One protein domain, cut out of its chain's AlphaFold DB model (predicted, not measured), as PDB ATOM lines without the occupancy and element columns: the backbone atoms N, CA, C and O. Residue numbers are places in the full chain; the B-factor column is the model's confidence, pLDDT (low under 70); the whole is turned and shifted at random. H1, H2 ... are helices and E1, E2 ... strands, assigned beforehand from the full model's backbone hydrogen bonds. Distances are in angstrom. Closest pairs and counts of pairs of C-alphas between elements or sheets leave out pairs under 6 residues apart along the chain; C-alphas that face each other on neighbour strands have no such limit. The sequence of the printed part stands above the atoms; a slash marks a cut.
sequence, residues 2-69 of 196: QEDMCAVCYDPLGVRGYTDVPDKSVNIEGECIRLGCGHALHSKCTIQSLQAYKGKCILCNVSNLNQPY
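This is residues 2 to 69 of the 196 residues of the protein "RING-type domain-containing protein" of viral metagenome (UniProt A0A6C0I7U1). With little regular structure, this is mostly loop, with a tiny three-stranded antiparallel sheet, E1-E2-E3, and one short helix, H1, over one face. Residues 2 to 26 and 53 to 69 hold no named element. The printed part has 68 residues, 19 in named elements, mixed helix and strand, in the order E1, E2, E3, H1. It is compact, with a radius of gyration of the C-alphas of 11.2 A and spans of 31 by 27 by 17 A.

E1, residues 27 to 29, and E2, residues 32 to 34, form a hairpin; N 34 and O 27 are 2.9 A apart, within hydrogen-bond range. E2 and E3, residues 40 to 42, form another, with N 33 and O 41 at 2.8 A. The strands make a meander, each the antiparallel neighbour of the one before. H1, residues 43 to 52, is on the sheet over E3, giving two layers, and only just stands up from it, rising 40.3 degrees. In H1 every O i to N i+4 pair is within hydrogen-bond range.

E1 begins at C-alpha 27 (-37.124, 20.732, -1.547). H1, 14.4 A long, ends at C-alpha 52 (-18.351, 11.934, -3.826).

The printed part has no cut, and its links are tight. Confidence is low at residues 2 to 3, 16 to 27, 36, 55 and 61 to 69.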
ATOM      1  N   GLN A   2     -28.044  37.031   8.677       50.12
ATOM      2  CA  GLN A   2     -26.882  36.192   8.381       50.12
ATOM      3  C   GLN A   2     -27.278  35.237   7.248       50.12
ATOM      4  O   GLN A   2     -28.297  34.558   7.361       50.12
ATOM      5  N   GLU A   3     -26.560  35.292   6.129       64.00
ATOM      6  CA  GLU A   3     -26.776  34.403   4.986       64.00
ATOM      7  C   GLU A   3     -26.041  33.087   5.258       64.00
ATOM      8  O   GLU A   3     -24.867  33.097   5.636       64.00
ATOM      9  N   ASP A   4     -26.740  31.960   5.121       74.50
ATOM     10  CA  ASP A   4     -26.119  30.646   5.268       74.50
ATOM     11  C   ASP A   4     -25.220  30.367   4.060       74.50
ATOM     12  O   ASP A   4     -25.544  30.736   2.933       74.50
ATOM     13  N   MET A   5     -24.082  29.711   4.280       84.25
ATOM     14  CA  MET A   5     -23.065  29.489   3.245       84.25
ATOM     15  C   MET A   5     -23.072  28.037   2.771       84.25
ATOM     16  O   MET A   5     -23.210  27.107   3.569       84.25
ATOM     17  N   CYS A   6     -22.872  27.812   1.472       85.12
ATOM     18  CA  CYS A   6     -22.758  26.463   0.935       85.12
ATOM     19  C   CYS A   6     -21.448  25.817   1.392       85.12
ATOM     20  O   CYS A   6     -20.367  26.321   1.113       85.12
ATOM     21  N   ALA A   7     -21.519  24.638   2.008       82.69
ATOM     22  CA  ALA A   7     -20.337  23.938   2.516       82.69
ATOM     23  C   ALA A   7     -19.403  23.352   1.437       82.69
ATOM     24  O   ALA A   7     -18.369  22.782   1.772       82.69
ATOM     25  N   VAL A   8     -19.781  23.439   0.157       83.94
ATOM     26  CA  VAL A   8     -18.997  22.907  -0.970       83.94
ATOM     27  C   VAL A   8     -18.260  24.022  -1.707       83.94
ATOM     28  O   VAL A   8     -17.067  23.887  -1.953       83.94
ATOM     29  N   CYS A   9     -18.950  25.110  -2.062       88.31
ATOM     30  CA  CYS A   9     -18.352  26.222  -2.808       88.31
ATOM     31  C   CYS A   9     -18.087  27.474  -1.964       88.31
ATOM     32  O   CYS A   9     -17.406  28.370  -2.443       88.31
ATOM     33  N   TYR A  10     -18.572  27.522  -0.720       86.44
ATOM     34  CA  TYR A  10     -18.469  28.680   0.173       86.44
ATOM     35  C   TYR A  10     -19.107  29.962  -0.381       86.44
ATOM     36  O   TYR A  10     -18.724  31.053   0.027       86.44
ATOM     37  N   ASP A  11     -20.106  29.833  -1.256       88.44
ATOM     38  CA  ASP A  11     -20.942  30.951  -1.702       88.44
ATOM     39  C   ASP A  11     -22.242  31.034  -0.878       88.44
ATOM     40  O   ASP A  11     -22.698  30.004  -0.355       88.44
ATOM     41  N   PRO A  12     -22.878  32.219  -0.788       85.25
ATOM     42  CA  PRO A  12     -24.155  32.383  -0.101       85.25
ATOM     43  C   PRO A  12     -25.257  31.485  -0.676       85.25
ATOM     44  O   PRO A  12     -25.419  31.335  -1.893       85.25
ATOM     45  N   LEU A  13     -26.044  30.888   0.214       82.00
ATOM     46  CA  LEU A  13     -27.246  30.144  -0.125       82.00
ATOM     47  C   LEU A  13     -28.433  31.106  -0.186       82.00
ATOM     48  O   LEU A  13     -28.675  31.884   0.732       82.00
ATOM     49  N   GLY A  14     -29.239  30.982  -1.241       72.00
ATOM     50  CA  GLY A  14     -30.520  31.691  -1.355       72.00
ATOM     51  C   GLY A  14     -31.613  31.145  -0.425       72.00
ATOM     52  O   GLY A  14     -32.753  31.596  -0.488       72.00
ATOM     53  N   VAL A  15     -31.280  30.154   0.408       70.69
ATOM     54  CA  VAL A  15     -32.190  29.433   1.302       70.69
ATOM     55  C   VAL A  15     -31.523  29.232   2.655       70.69
ATOM     56  O   VAL A  15     -30.315  29.008   2.728       70.69
ATOM     57  N   ARG A  16     -32.308  29.259   3.735       65.12
ATOM     58  CA  ARG A  16     -31.785  28.950   5.071       65.12
ATOM     59  C   ARG A  16     -31.523  27.451   5.228       65.12
ATOM     60  O   ARG A  16     -32.329  26.618   4.793       65.12
ATOM     61  N   GLY A  17     -30.394  27.140   5.855       60.00
ATOM     62  CA  GLY A  17     -29.807  25.820   6.063       60.00
ATOM     63  C   GLY A  17     -30.374  25.028   7.236       60.00
ATOM     64  O   GLY A  17     -29.905  23.921   7.451       60.00
ATOM     65  N   TYR A  18     -31.372  25.561   7.946       60.19
ATOM     66  CA  TYR A  18     -32.310  24.852   8.820       60.19
ATOM     67  C   TYR A  18     -33.601  25.678   8.849       60.19
ATOM     68  O   TYR A  18     -33.612  26.832   9.270       60.19
ATOM     69  N   THR A  19     -34.692  25.109   8.356       53.31
ATOM     70  CA  THR A  19     -36.046  25.602   8.641       53.31
ATOM     71  C   THR A  19     -36.791  24.420   9.229       53.31
ATOM     72  O   THR A  19     -36.603  23.305   8.742       53.31
ATOM     73  N   ASP A  20     -37.573  24.651  10.282       50.44
ATOM     74  CA  ASP A  20     -38.434  23.657  10.933       50.44
ATOM     75  C   ASP A  20     -39.556  23.218   9.975       50.44
ATOM     76  O   ASP A  20     -40.738  23.472  10.201       50.44
ATOM     77  N   VAL A  21     -39.196  22.630   8.834       51.06
ATOM     78  CA  VAL A  21     -40.156  22.132   7.859       51.06
ATOM     79  C   VAL A  21     -40.400  20.661   8.191       51.06
ATOM     80  O   VAL A  21     -39.452  19.876   8.165       51.06
ATOM     81  N   PRO A  22     -41.648  20.261   8.494       50.31
ATOM     82  CA  PRO A  22     -41.973  18.902   8.939       50.31
ATOM     83  C   PRO A  22     -41.813  17.832   7.851       50.31
ATOM     84  O   PRO A  22     -42.043  16.652   8.113       50.31
ATOM     85  N   ASP A  23     -41.498  18.233   6.621       55.22
ATOM     86  CA  ASP A  23     -41.577  17.372   5.455       55.22
ATOM     87  C   ASP A  23     -40.187  16.883   5.034       55.22
ATOM     88  O   ASP A  23     -39.279  17.663   4.756       55.22
ATOM     89  N   LYS A  24     -40.030  15.556   4.986       55.53
ATOM     90  CA  LYS A  24     -38.782  14.838   4.656       55.53
ATOM     91  C   LYS A  24     -38.454  14.889   3.159       55.53
ATOM     92  O   LYS A  24     -37.615  14.123   2.676       55.53
ATOM     93  N   SER A  25     -39.159  15.729   2.410       60.97
ATOM     94  CA  SER A  25     -39.029  15.862   0.971       60.97
ATOM     95  C   SER A  25     -37.790  16.688   0.619       60.97
ATOM     96  O   SER A  25     -37.416  17.648   1.294       60.97
ATOM     97  N   VAL A  26     -37.108  16.280  -0.452       62.41
ATOM     98  CA  VAL A  26     -36.058  17.105  -1.051       62.41
ATOM     99  C   VAL A  26     -36.752  18.321  -1.646       62.41
ATOM    100  O   VAL A  26     -37.502  18.179  -2.612       62.41
ATOM    101  N   ASN A  27     -36.520  19.496  -1.069       68.50
ATOM    102  CA  ASN A  27     -37.124  20.732  -1.547       68.50
ATOM    103  C   ASN A  27     -36.109  21.514  -2.390       68.50
ATOM    104  O   ASN A  27     -34.949  21.670  -1.997       68.50
ATOM    105  N   ILE A  28     -36.541  21.965  -3.565       72.12
ATOM    106  CA  ILE A  28     -35.732  22.738  -4.506       72.12
ATOM    107  C   ILE A  28     -36.269  24.165  -4.488       72.12
ATOM    108  O   ILE A  28     -37.366  24.437  -4.968       72.12
ATOM    109  N   GLU A  29     -35.479  25.074  -3.935       71.44
ATOM    110  CA  GLU A  29     -35.820  26.484  -3.781       71.44
ATOM    111  C   GLU A  29     -34.742  27.308  -4.509       71.44
ATOM    112  O   GLU A  29     -33.601  27.442  -4.057       71.44
ATOM    113  N   GLY A  30     -35.090  27.827  -5.692       77.38
ATOM    114  CA  GLY A  30     -34.154  28.541  -6.564       77.38
ATOM    115  C   GLY A  30     -33.011  27.643  -7.051       77.38
ATOM    116  O   GLY A  30     -33.238  26.550  -7.563       77.38
ATOM    117  N   GLU A  31     -31.767  28.098  -6.886       81.06
ATOM    118  CA  GLU A  31     -30.578  27.302  -7.222       81.06
ATOM    119  C   GLU A  31     -30.140  26.352  -6.095       81.06
ATOM    120  O   GLU A  31     -29.128  25.667  -6.242       81.06
ATOM    121  N   CYS A  32     -30.878  26.269  -4.986       82.75
ATOM    122  CA  CYS A  32     -30.508  25.477  -3.813       82.75
ATOM    123  C   CYS A  32     -31.416  24.254  -3.619       82.75
ATOM    124  O   CYS A  32     -32.612  24.287  -3.893       82.75
ATOM    125  N   ILE A  33     -30.830  23.174  -3.108       80.69
ATOM    126  CA  ILE A  33     -31.514  21.941  -2.721       80.69
ATOM    127  C   ILE A  33     -31.371  21.772  -1.215       80.69
ATOM    128  O   ILE A  33     -30.251  21.711  -0.698       80.69
ATOM    129  N   ARG A  34     -32.503  21.631  -0.523       78.00
ATOM    130  CA  ARG A  34     -32.561  21.174   0.865       78.00
ATOM    131  C   ARG A  34     -32.707  19.654   0.879       78.00
ATOM    132  O   ARG A  34     -33.612  19.098   0.261       78.00
ATOM    133  N   LEU A  35     -31.780  18.978   1.548       76.06
ATOM    134  CA  LEU A  35     -31.787  17.525   1.714       76.06
ATOM    135  C   LEU A  35     -32.749  17.129   2.842       76.06
ATOM    136  O   LEU A  35     -33.032  17.933   3.726       76.06
ATOM    137  N   GLY A  36     -33.191  15.868   2.866       68.44
ATOM    138  CA  GLY A  36     -34.105  15.367   3.903       68.44
ATOM    139  C   GLY A  36     -33.521  15.396   5.324       68.44
ATOM    140  O   GLY A  36     -34.259  15.280   6.293       68.44
ATOM    141  N   CYS A  37     -32.203  15.586   5.460       70.00
ATOM    142  CA  CYS A  37     -31.529  15.837   6.736       70.00
ATOM    143  C   CYS A  37     -31.514  17.322   7.158       70.00
ATOM    144  O   CYS A  37     -30.777  17.673   8.074       70.00
ATOM    145  N   GLY A  38     -32.244  18.202   6.465       72.00
ATOM    146  CA  GLY A  38     -32.362  19.633   6.774       72.00
ATOM    147  C   GLY A  38     -31.270  20.523   6.169       72.00
ATOM    148  O   GLY A  38     -31.522  21.697   5.911       72.00
ATOM    149  N   HIS A  39     -30.092  19.971   5.857       80.06
ATOM    150  CA  HIS A  39     -28.989  20.728   5.260       80.06
ATOM    151  C   HIS A  39     -29.282  21.181   3.824       80.06
ATOM    152  O   HIS A  39     -29.790  20.406   3.009       80.06
ATOM    153  N   ALA A  40     -28.871  22.406   3.490       84.38
ATOM    154  CA  ALA A  40     -29.003  22.980   2.155       84.38
ATOM    155  C   ALA A  40     -27.650  23.139   1.444       84.38
ATOM    156  O   ALA A  40     -26.634  23.458   2.061       84.38
ATOM    157  N   LEU A  41     -27.644  22.920   0.129       85.12
ATOM    158  CA  LEU A  41     -26.499  23.106  -0.767       85.12
ATOM    159  C   LEU A  41     -26.998  23.653  -2.112       85.12
ATOM    160  O   LEU A  41     -28.138  23.385  -2.490       85.12
ATOM    161  N   HIS A  42     -26.165  24.353  -2.891       89.81
ATOM    162  CA  HIS A  42     -26.531  24.647  -4.284       89.81
ATOM    163  C   HIS A  42     -26.747  23.347  -5.058       89.81
ATOM    164  O   HIS A  42     -26.024  22.374  -4.872       89.81
ATOM    165  N   SER A  43     -27.693  23.338  -5.988       84.94
ATOM    166  CA  SER A  43     -28.078  22.162  -6.775       84.94
ATOM    167  C   SER A  43     -26.881  21.490  -7.452       84.94
ATOM    168  O   SER A  43     -26.745  20.267  -7.419       84.94
ATOM    169  N   LYS A  44     -25.958  22.293  -7.998       86.56
ATOM    170  CA  LYS A  44     -24.705  21.815  -8.608       86.56
ATOM    171  C   LYS A  44     -23.777  21.161  -7.575       86.56
ATOM    172  O   LYS A  44     -23.245  20.079  -7.817       86.56
ATOM    173  N   CYS A  45     -23.642  21.790  -6.411       85.19
ATOM    174  CA  CYS A  45     -22.844  21.319  -5.282       85.19
ATOM    175  C   CYS A  45     -23.415  20.030  -4.668       85.19
ATOM    176  O   CYS A  45     -22.661  19.142  -4.279       85.19
ATOM    177  N   THR A  46     -24.741  19.884  -4.643       83.31
ATOM    178  CA  THR A  46     -25.437  18.672  -4.194       83.31
ATOM    179  C   THR A  46     -25.104  17.480  -5.074       83.31
ATOM    180  O   THR A  46     -24.786  16.415  -4.555       83.31
ATOM    181  N   ILE A  47     -25.125  17.637  -6.401       81.38
ATOM    182  CA  ILE A  47     -24.798  16.543  -7.329       81.38
ATOM    183  C   ILE A  47     -23.353  16.077  -7.112       81.38
ATOM    184  O   ILE A  47     -23.111  14.880  -6.955       81.38
ATOM    185  N   GLN A  48     -22.408  17.019  -7.034       81.12
ATOM    186  CA  GLN A  48     -20.998  16.719  -6.761       81.12
ATOM    187  C   GLN A  48     -20.817  16.028  -5.402       81.12
ATOM    188  O   GLN A  48     -20.119  15.019  -5.294       81.12
ATOM    189  N   SER A  49     -21.495  16.532  -4.370       79.50
ATOM    190  CA  SER A  49     -21.459  15.976  -3.021       79.50
ATOM    191  C   SER A  49     -22.030  14.554  -2.972       79.50
ATOM    192  O   SER A  49     -21.374  13.648  -2.464       79.50
ATOM    193  N   LEU A  50     -23.198  14.303  -3.566       77.38
ATOM    194  CA  LEU A  50     -23.814  12.974  -3.567       77.38
ATOM    195  C   LEU A  50     -22.984  11.951  -4.352       77.38
ATOM    196  O   LEU A  50     -22.919  10.791  -3.943       77.38
ATOM    197  N   GLN A  51     -22.314  12.361  -5.434       78.31
ATOM    198  CA  GLN A  51     -21.378  11.497  -6.159       78.31
ATOM    199  C   GLN A  51     -20.151  11.148  -5.307       78.31
ATOM    200  O   GLN A  51     -19.795   9.974  -5.195       78.31
ATOM    201  N   ALA A  52     -19.536  12.140  -4.657       77.38
ATOM    202  CA  ALA A  52     -18.351  11.934  -3.826       77.38
ATOM    203  C   ALA A  52     -18.647  11.123  -2.547       77.38
ATOM    204  O   ALA A  52     -17.837  10.292  -2.133       77.38
ATOM    205  N   TYR A  53     -19.829  11.306  -1.953       75.56
ATOM    206  CA  TYR A  53     -20.216  10.712  -0.669       75.56
ATOM    207  C   TYR A  53     -21.236   9.571  -0.806       75.56
ATOM    208  O   TYR A  53     -21.886   9.191   0.169       75.56
ATOM    209  N   LYS A  54     -21.356   8.969  -2.000       74.81
ATOM    210  CA  LYS A  54     -22.198   7.784  -2.271       74.81
ATOM    211  C   LYS A  54     -23.650   7.951  -1.794       74.81
ATOM    212  O   LYS A  54     -24.201   7.071  -1.135       74.81
ATOM    213  N   GLY A  55     -24.257   9.096  -2.096       69.88
ATOM    214  CA  GLY A  55     -25.642   9.405  -1.725       69.88
ATOM    215  C   GLY A  55     -25.837   9.883  -0.280       69.88
ATOM    216  O   GLY A  55     -26.975   9.949   0.188       69.88
ATOM    217  N   LYS A  56     -24.751  10.202   0.436       73.50
ATOM    218  CA  LYS A  56     -24.787  10.769   1.791       73.50
ATOM    219  C   LYS A  56     -24.569  12.277   1.766       73.50
ATOM    220  O   LYS A  56     -23.824  12.789   0.937       73.50
ATOM    221  N   CYS A  57     -25.199  12.978   2.702       76.44
ATOM    222  CA  CYS A  57     -24.942  14.394   2.944       76.44
ATOM    223  C   CYS A  57     -23.493  14.594   3.420       76.44
ATOM    224  O   CYS A  57     -23.068  13.933   4.363       76.44
ATOM    225  N   ILE A  58     -22.743  15.523   2.824       78.31
ATOM    226  CA  ILE A  58     -21.359  15.831   3.233       78.31
ATOM    227  C   ILE A  58     -21.245  16.400   4.654       78.31
ATOM    228  O   ILE A  58     -20.219  16.218   5.303       78.31
ATOM    229  N   LEU A  59     -22.297  17.056   5.149       76.25
ATOM    230  CA  LEU A  59     -22.285  17.733   6.448       76.25
ATOM    231  C   LEU A  59     -22.533  16.782   7.623       76.25
ATOM    232  O   LEU A  59     -21.886  16.907   8.656       76.25
ATOM    233  N   CYS A  60     -23.427  15.803   7.466       73.81
ATOM    234  CA  CYS A  60     -23.777  14.869   8.544       73.81
ATOM    235  C   CYS A  60     -23.520  13.393   8.214       73.81
ATOM    236  O   CYS A  60     -23.742  12.524   9.056       73.81
ATOM    237  N   ASN A  61     -23.053  13.085   7.000       66.88
ATOM    238  CA  ASN A  61     -22.784  11.727   6.513       66.88
ATOM    239  C   ASN A  61     -24.007  10.783   6.581       66.88
ATOM    240  O   ASN A  61     -23.864   9.556   6.565       66.88
ATOM    241  N   VAL A  62     -25.214  11.352   6.649       64.88
ATOM    242  CA  VAL A  62     -26.493  10.634   6.639       64.88
ATOM    243  C   VAL A  62     -26.946  10.425   5.194       64.88
ATOM    244  O   VAL A  62     -26.872  11.339   4.371       64.88
ATOM    245  N   SER A  63     -27.396   9.213   4.866       61.25
ATOM    246  CA  SER A  63     -28.019   8.899   3.574       61.25
ATOM    247  C   SER A  63     -29.462   9.401   3.531       61.25
ATOM    248  O   SER A  63     -30.216   9.140   4.464       61.25
ATOM    249  N   ASN A  64     -29.870  10.025   2.422       52.50
ATOM    250  CA  ASN A  64     -31.218  10.583   2.181       52.50
ATOM    251  C   ASN A  64     -32.374   9.555   2.135       52.50
ATOM    252  O   ASN A  64     -33.464   9.871   1.672       52.50
ATOM    253  N   LEU A  65     -32.159   8.311   2.559       52.34
ATOM    254  CA  LEU A  65     -33.118   7.225   2.394       52.34
ATOM    255  C   LEU A  65     -33.489   6.650   3.764       52.34
ATOM    256  O   LEU A  65     -32.714   5.911   4.362       52.34
ATOM    257  N   ASN A  66     -34.690   7.017   4.223       53.50
ATOM    258  CA  ASN A  66     -35.497   6.351   5.250       53.50
ATOM    259  C   ASN A  66     -34.770   5.982   6.552       53.50
ATOM    260  O   ASN A  66     -34.464   4.815   6.792       53.50
ATOM    261  N   GLN A  67     -34.562   6.965   7.431       57.97
ATOM    262  CA  GLN A  67     -34.135   6.703   8.807       57.97
ATOM    263  C   GLN A  67     -35.302   6.842   9.803       57.97
ATOM    264  O   GLN A  67     -36.164   7.708   9.616       57.97
ATOM    265  N   PRO A  68     -35.346   5.994  10.851       57.84
ATOM    266  CA  PRO A  68     -36.369   6.044  11.895       57.84
ATOM    267  C   PRO A  68     -36.095   7.096  12.990       57.84
ATOM    268  O   PRO A  68     -36.857   7.154  13.947       57.84
ATOM    269  N   TYR A  69     -35.037   7.905  12.868       61.38
ATOM    270  CA  TYR A  69     -34.596   8.897  13.859       61.38
ATOM    271  C   TYR A  69     -34.284  10.250  13.196       61.38
ATOM    272  O   TYR A  69     -33.895  10.287  12.026       61.38
TER     273      TYR A  69